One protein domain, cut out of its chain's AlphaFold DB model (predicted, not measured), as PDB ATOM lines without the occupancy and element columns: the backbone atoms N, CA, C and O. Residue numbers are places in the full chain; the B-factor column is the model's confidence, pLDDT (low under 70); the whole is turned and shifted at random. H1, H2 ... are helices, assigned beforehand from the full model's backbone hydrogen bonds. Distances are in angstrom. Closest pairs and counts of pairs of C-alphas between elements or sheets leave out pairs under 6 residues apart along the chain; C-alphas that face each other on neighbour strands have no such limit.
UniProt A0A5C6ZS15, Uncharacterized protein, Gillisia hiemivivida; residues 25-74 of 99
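What this domain is: This is residues 25 to 74 of the 99 residues of an uncharacterized protein of Gillisia hiemivivida (UniProt A0A5C6ZS15). Two helices spread as an open V, with the looped link between them at its corner and a tail without named elements folding back along the longer helix, H2. Residues 25 to 31 of H1 stick out freely. The printed part has 50 residues, with H1 followed by H2 and no named strand; its class is all helix. The whole is loose, with a radius of gyration of the C-alphas of 12.6 A and spans of 36 by 26 by 16 A.

How they stand to each other: H1, residues 25 to 35, is apart from H2, residues 46 to 62, with no C-alpha of the one within 8 A of the other. A short link of 10 residues joins them. In both helices every O i to N i+4 pair is within hydrogen-bond range.

Where its parts are: H1 begins at C-alpha 25 (-0.305, -3.576, 45.166) and measures 15.4 A from first to last C-alpha. H2 measures 24.5 A and ends at C-alpha 62 (19.396, -1.504, 39.680). Residues 63 to 74 follow.

The domain as a whole: The C-alphas farthest apart, those of Val 34 and Pro 66, are 36.0 A apart. The printed part has no cut. Its mean pLDDT is 87.0; residues 39 to 44 are under 70.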
ATOM      1  N   SER A  25      -0.008  -4.805  45.914       89.50
ATOM      2  CA  SER A  25      -0.305  -3.576  45.166       89.50
ATOM      3  C   SER A  25      -1.730  -3.099  45.430       89.50
ATOM      4  O   SER A  25      -1.926  -1.932  45.742       89.50
ATOM      5  N   ALA A  26      -2.707  -4.013  45.422       90.88
ATOM      6  CA  ALA A  26      -4.098  -3.676  45.723       90.88
ATOM      7  C   ALA A  26      -4.271  -3.109  47.145       90.88
ATOM      8  O   ALA A  26      -5.018  -2.155  47.355       90.88
ATOM      9  N   LEU A  27      -3.556  -3.672  48.128       92.75
ATOM     10  CA  LEU A  27      -3.558  -3.141  49.491       92.75
ATOM     11  C   LEU A  27      -2.903  -1.754  49.566       92.75
ATOM     12  O   LEU A  27      -3.407  -0.880  50.270       92.75
ATOM     13  N   GLY A  28      -1.800  -1.546  48.842       88.94
ATOM     14  CA  GLY A  28      -1.132  -0.248  48.742       88.94
ATOM     15  C   GLY A  28      -2.054   0.832  48.179       88.94
ATOM     16  O   GLY A  28      -2.223   1.874  48.812       88.94
ATOM     17  N   ASP A  29      -2.721   0.540  47.060       89.06
ATOM     18  CA  ASP A  29      -3.680   1.447  46.422       89.06
ATOM     19  C   ASP A  29      -4.848   1.782  47.358       89.06
ATOM     20  O   ASP A  29      -5.249   2.942  47.468       89.06
ATOM     21  N   TYR A  30      -5.358   0.794  48.100       91.38
ATOM     22  CA  TYR A  30      -6.406   1.020  49.095       91.38
ATOM     23  C   TYR A  30      -5.946   1.964  50.216       91.38
ATOM     24  O   TYR A  30      -6.653   2.914  50.560       91.38
ATOM     25  N   ILE A  31      -4.750   1.749  50.773       89.50
ATOM     26  CA  ILE A  31      -4.195   2.607  51.832       89.50
ATOM     27  C   ILE A  31      -3.960   4.033  51.316       89.50
ATOM     28  O   ILE A  31      -4.254   4.993  52.038       89.50
ATOM     29  N   ALA A  32      -3.451   4.179  50.090       87.69
ATOM     30  CA  ALA A  32      -3.255   5.474  49.447       87.69
ATOM     31  C   ALA A  32      -4.596   6.204  49.260       87.69
ATOM     32  O   ALA A  32      -4.728   7.360  49.667       87.69
ATOM     33  N   ALA A  33      -5.618   5.504  48.757       88.50
ATOM     34  CA  ALA A  33      -6.957   6.051  48.553       88.50
ATOM     35  C   ALA A  33      -7.628   6.494  49.865       88.50
ATOM     36  O   ALA A  33      -8.234   7.562  49.914       88.50
ATOM     37  N   VAL A  34      -7.491   5.713  50.942       89.62
ATOM     38  CA  VAL A  34      -8.050   6.062  52.262       89.62
ATOM     39  C   VAL A  34      -7.362   7.287  52.864       89.62
ATOM     40  O   VAL A  34      -8.016   8.114  53.496       89.62
ATOM     41  N   ASN A  35      -6.044   7.413  52.693       84.06
ATOM     42  CA  ASN A  35      -5.296   8.539  53.249       84.06
ATOM     43  C   ASN A  35      -5.457   9.822  52.423       84.06
ATOM     44  O   ASN A  35      -5.455  10.899  53.018       84.06
ATOM     45  N   ASN A  36      -5.571   9.710  51.094       81.88
ATOM     46  CA  ASN A  36      -5.740  10.813  50.139       81.88
ATOM     47  C   ASN A  36      -4.855  12.037  50.452       81.88
ATOM     48  O   ASN A  36      -5.306  13.186  50.455       81.88
ATOM     49  N   LYS A  37      -3.593  11.787  50.813       75.06
ATOM     50  CA  LYS A  37      -2.668  12.851  51.193       75.06
ATOM     51  C   LYS A  37      -1.947  13.377  49.962       75.06
ATOM     52  O   LYS A  37      -1.656  12.641  49.029       75.06
ATOM     53  N   TYR A  38      -1.616  14.662  49.988       71.50
ATOM     54  CA  TYR A  38      -0.806  15.271  48.944       71.50
ATOM     55  C   TYR A  38       0.671  14.899  49.146       71.50
ATOM     56  O   TYR A  38       1.315  15.348  50.098       71.50
ATOM     57  N   GLU A  39       1.203  14.052  48.266       61.78
ATOM     58  CA  GLU A  39       2.543  13.462  48.411       61.78
ATOM     59  C   GLU A  39       3.671  14.368  47.886       61.78
ATOM     60  O   GLU A  39       4.829  14.160  48.219       61.78
ATOM     61  N   GLY A  40       3.351  15.453  47.171       61.44
ATOM     62  CA  GLY A  40       4.347  16.395  46.637       61.44
ATOM     63  C   GLY A  40       4.985  17.338  47.669       61.44
ATOM     64  O   GLY A  40       5.829  18.158  47.316       61.44
ATOM     65  N   LEU A  41       4.577  17.270  48.942       63.19
ATOM     66  CA  LEU A  41       5.091  18.112  50.024       63.19
ATOM     67  C   LEU A  41       5.503  17.241  51.210       63.19
ATOM     68  O   LEU A  41       4.658  16.642  51.877       63.19
ATOM     69  N   PHE A  42       6.798  17.248  51.541       68.31
ATOM     70  CA  PHE A  42       7.335  16.510  52.693       68.31
ATOM     71  C   PHE A  42       6.629  16.871  54.007       68.31
ATOM     72  O   PHE A  42       6.415  16.009  54.852       68.31
ATOM     73  N   PHE A  43       6.219  18.134  54.157       65.88
ATOM     74  CA  PHE A  43       5.455  18.599  55.314       65.88
ATOM     75  C   PHE A  43       4.089  17.907  55.446       65.88
ATOM     76  O   PHE A  43       3.677  17.573  56.553       65.88
ATOM     77  N   ALA A  44       3.394  17.672  54.330       65.50
ATOM     78  CA  ALA A  44       2.067  17.064  54.330       65.50
ATOM     79  C   ALA A  44       2.133  15.537  54.501       65.50
ATOM     80  O   ALA A  44       1.294  14.954  55.194       65.50
ATOM     81  N   THR A  45       3.142  14.889  53.902       75.75
ATOM     82  CA  THR A  45       3.228  13.418  53.866       75.75
ATOM     83  C   THR A  45       4.673  12.904  53.928       75.75
ATOM     84  O   THR A  45       5.184  12.359  52.948       75.75
ATOM     85  N   PRO A  46       5.360  12.997  55.084       80.75
ATOM     86  CA  PRO A  46       6.775  12.626  55.181       80.75
ATOM     87  C   PRO A  46       7.020  11.129  54.922       80.75
ATOM     88  O   PRO A  46       8.068  10.752  54.405       80.75
ATOM     89  N   GLY A  47       6.043  10.274  55.252       83.38
ATOM     90  CA  GLY A  47       6.117   8.830  55.021       83.38
ATOM     91  C   GLY A  47       6.113   8.457  53.537       83.38
ATOM     92  O   GLY A  47       7.008   7.741  53.097       83.38
ATOM     93  N   ALA A  48       5.157   8.982  52.762       82.88
ATOM     94  CA  ALA A  48       5.054   8.708  51.327       82.88
ATOM     95  C   ALA A  48       6.285   9.222  50.570       82.88
ATOM     96  O   ALA A  48       6.917   8.467  49.836       82.88
ATOM     97  N   VAL A  49       6.732  10.447  50.875       85.94
ATOM     98  CA  VAL A  49       7.953  11.015  50.277       85.94
ATOM     99  C   VAL A  49       9.188  10.169  50.598       85.94
ATOM    100  O   VAL A  49      10.077  10.000  49.763       85.94
ATOM    101  N   ARG A  50       9.290   9.608  51.810       88.12
ATOM    102  CA  ARG A  50      10.405   8.717  52.164       88.12
ATOM    103  C   ARG A  50      10.356   7.414  51.365       88.12
ATOM    104  O   ARG A  50      11.408   6.971  50.905       88.12
ATOM    105  N   LEU A  51       9.171   6.826  51.204       91.06
ATOM    106  CA  LEU A  51       8.968   5.609  50.413       91.06
ATOM    107  C   LEU A  51       9.335   5.831  48.944       91.06
ATOM    108  O   LEU A  51      10.094   5.037  48.390       91.06
ATOM    109  N   GLU A  52       8.888   6.936  48.348       90.69
ATOM    110  CA  GLU A  52       9.250   7.312  46.981       90.69
ATOM    111  C   GLU A  52      10.771   7.455  46.822       90.69
ATOM    112  O   GLU A  52      11.371   6.823  45.953       90.69
ATOM    113  N   ASN A  53      11.432   8.195  47.718       91.62
ATOM    114  CA  ASN A  53      12.889   8.353  47.678       91.62
ATOM    115  C   ASN A  53      13.638   7.017  47.818       91.62
ATOM    116  O   ASN A  53      14.679   6.814  47.189       91.62
ATOM    117  N   MET A  54      13.131   6.097  48.644       93.75
ATOM    118  CA  MET A  54      13.700   4.754  48.779       93.75
ATOM    119  C   MET A  54      13.529   3.934  47.498       93.75
ATOM    120  O   MET A  54      14.481   3.269  47.082       93.75
ATOM    121  N   LEU A  55      12.359   4.013  46.857       94.69
ATOM    122  CA  LEU A  55      12.088   3.347  45.586       94.69
ATOM    123  C   LEU A  55      12.998   3.884  44.477       94.69
ATOM    124  O   LEU A  55      13.663   3.097  43.807       94.69
ATOM    125  N   ILE A  56      13.108   5.207  44.343       95.56
ATOM    126  CA  ILE A  56      14.001   5.856  43.372       95.56
ATOM    127  C   ILE A  56      15.447   5.411  43.601       95.56
ATOM    128  O   ILE A  56      16.112   4.961  42.670       95.56
ATOM    129  N   ARG A  57      15.933   5.448  44.850       95.75
ATOM    130  CA  ARG A  57      17.286   4.976  45.194       95.75
ATOM    131  C   ARG A  57      17.503   3.513  44.821       95.75
ATOM    132  O   ARG A  57      18.595   3.164  44.375       95.75
ATOM    133  N   TRP A  58      16.507   2.656  45.025       96.56
ATOM    134  CA  TRP A  58      16.579   1.254  44.622       96.56
ATOM    135  C   TRP A  58      16.632   1.106  43.096       96.56
ATOM    136  O   TRP A  58      17.498   0.390  42.596       96.56
ATOM    137  N   MET A  59      15.809   1.850  42.352       96.19
ATOM    138  CA  MET A  59      15.840   1.866  40.885       96.19
ATOM    139  C   MET A  59      17.184   2.369  40.338       96.19
ATOM    140  O   MET A  59      17.758   1.726  39.464       96.19
ATOM    141  N   CYS A  60      17.746   3.453  40.884       95.75
ATOM    142  CA  CYS A  60      19.073   3.940  40.492       95.75
ATOM    143  C   CYS A  60      20.155   2.870  40.694       95.75
ATOM    144  O   CYS A  60      21.002   2.680  39.823       95.75
ATOM    145  N   LYS A  61      20.104   2.132  41.813       96.56
ATOM    146  CA  LYS A  61      21.033   1.022  42.078       96.56
ATOM    147  C   LYS A  61      20.883  -0.109  41.063       96.56
ATOM    148  O   LYS A  61      21.896  -0.615  40.594       96.56
ATOM    149  N   LEU A  62      19.651  -0.484  40.707       96.50
ATOM    150  CA  LEU A  62      19.396  -1.504  39.680       96.50
ATOM    151  C   LEU A  62      19.972  -1.114  38.316       96.50
ATOM    152  O   LEU A  62      20.509  -1.965  37.615       96.50
ATOM    153  N   MET A  63      19.896   0.170  37.965       96.06
ATOM    154  CA  MET A  63      20.437   0.701  36.711       96.06
ATOM    155  C   MET A  63      21.954   0.958  36.752       96.06
ATOM    156  O   MET A  63      22.527   1.357  35.741       96.06
ATOM    157  N   GLY A  64      22.616   0.741  37.895       96.50
ATOM    158  CA  GLY A  64      24.056   0.966  38.057       96.50
ATOM    159  C   GLY A  64      24.465   2.442  38.131       96.50
ATOM    160  O   GLY A  64      25.611   2.780  37.841       96.50
ATOM    161  N   TYR A  65      23.544   3.335  38.495       96.00
ATOM    162  CA  TYR A  65      23.809   4.769  38.589       96.00
ATOM    163  C   TYR A  65      24.571   5.160  39.869       96.00
ATOM    164  O   TYR A  65      24.426   4.500  40.902       96.00
ATOM    165  N   PRO A  66      25.369   6.249  39.832       95.19
ATOM    166  CA  PRO A  66      26.110   6.728  40.998       95.19
ATOM    167  C   PRO A  66      25.171   7.226  42.102       95.19
ATOM    168  O   PRO A  66      24.036   7.625  41.835       95.19
ATOM    169  N   GLU A  67      25.661   7.273  43.346       92.69
ATOM    170  CA  GLU A  67      24.864   7.672  44.520       92.69
ATOM    171  C   GLU A  67      24.329   9.108  44.467       92.69
ATOM    172  O   GLU A  67      23.375   9.434  45.170       92.69
ATOM    173  N   THR A  68      24.926   9.952  43.627       94.31
ATOM    174  CA  THR A  68      24.491  11.326  43.363       94.31
ATOM    175  C   THR A  68      23.262  11.408  42.456       94.31
ATOM    176  O   THR A  68      22.705  12.490  42.285       94.31
ATOM    177  N   SER A  69      22.837  10.289  41.867       93.25
ATOM    178  CA  SER A  69      21.688  10.246  40.965       93.25
ATOM    179  C   SER A  69      20.378  10.346  41.735       93.25
ATOM    180  O   SER A  69      20.220   9.781  42.818       93.25
ATOM    181  N   THR A  70      19.420  11.040  41.134       92.31
ATOM    182  CA  THR A  70      18.071  11.227  41.666       92.31
ATOM    183  C   THR A  70      17.039  11.061  40.552       92.31
ATOM    184  O   THR A  70      17.394  10.883  39.386       92.31
ATOM    185  N   GLY A  71      15.762  11.104  40.906       91.62
ATOM    186  CA  GLY A  71      14.654  10.964  39.974       91.62
ATOM    187  C   GLY A  71      13.337  11.401  40.599       91.62
ATOM    188  O   GLY A  71      13.319  12.015  41.663       91.62
ATOM    189  N   ASN A  72      12.244  11.079  39.916       91.44
ATOM    190  CA  ASN A  72      10.882  11.346  40.360       91.44
ATOM    191  C   ASN A  72       9.944  10.285  39.772       91.44
ATOM    192  O   ASN A  72      10.166   9.842  38.636       91.44
ATOM    193  N   LEU A  73       8.893   9.902  40.497       91.19
ATOM    194  CA  LEU A  73       7.841   9.064  39.926       91.19
ATOM    195  C   LEU A  73       6.905   9.930  39.075       91.19
ATOM    196  O   LEU A  73       6.370  10.944  39.512       91.19
ATOM    197  N   THR A  74       6.720   9.536  37.817       92.50
ATOM    198  CA  THR A  74       5.803  10.218  36.893       92.50
ATOM    199  C   THR A  74       4.528   9.399  36.727       92.50
ATOM    200  O   THR A  74       4.507   8.207  37.022       92.50
TER     201      THR A  74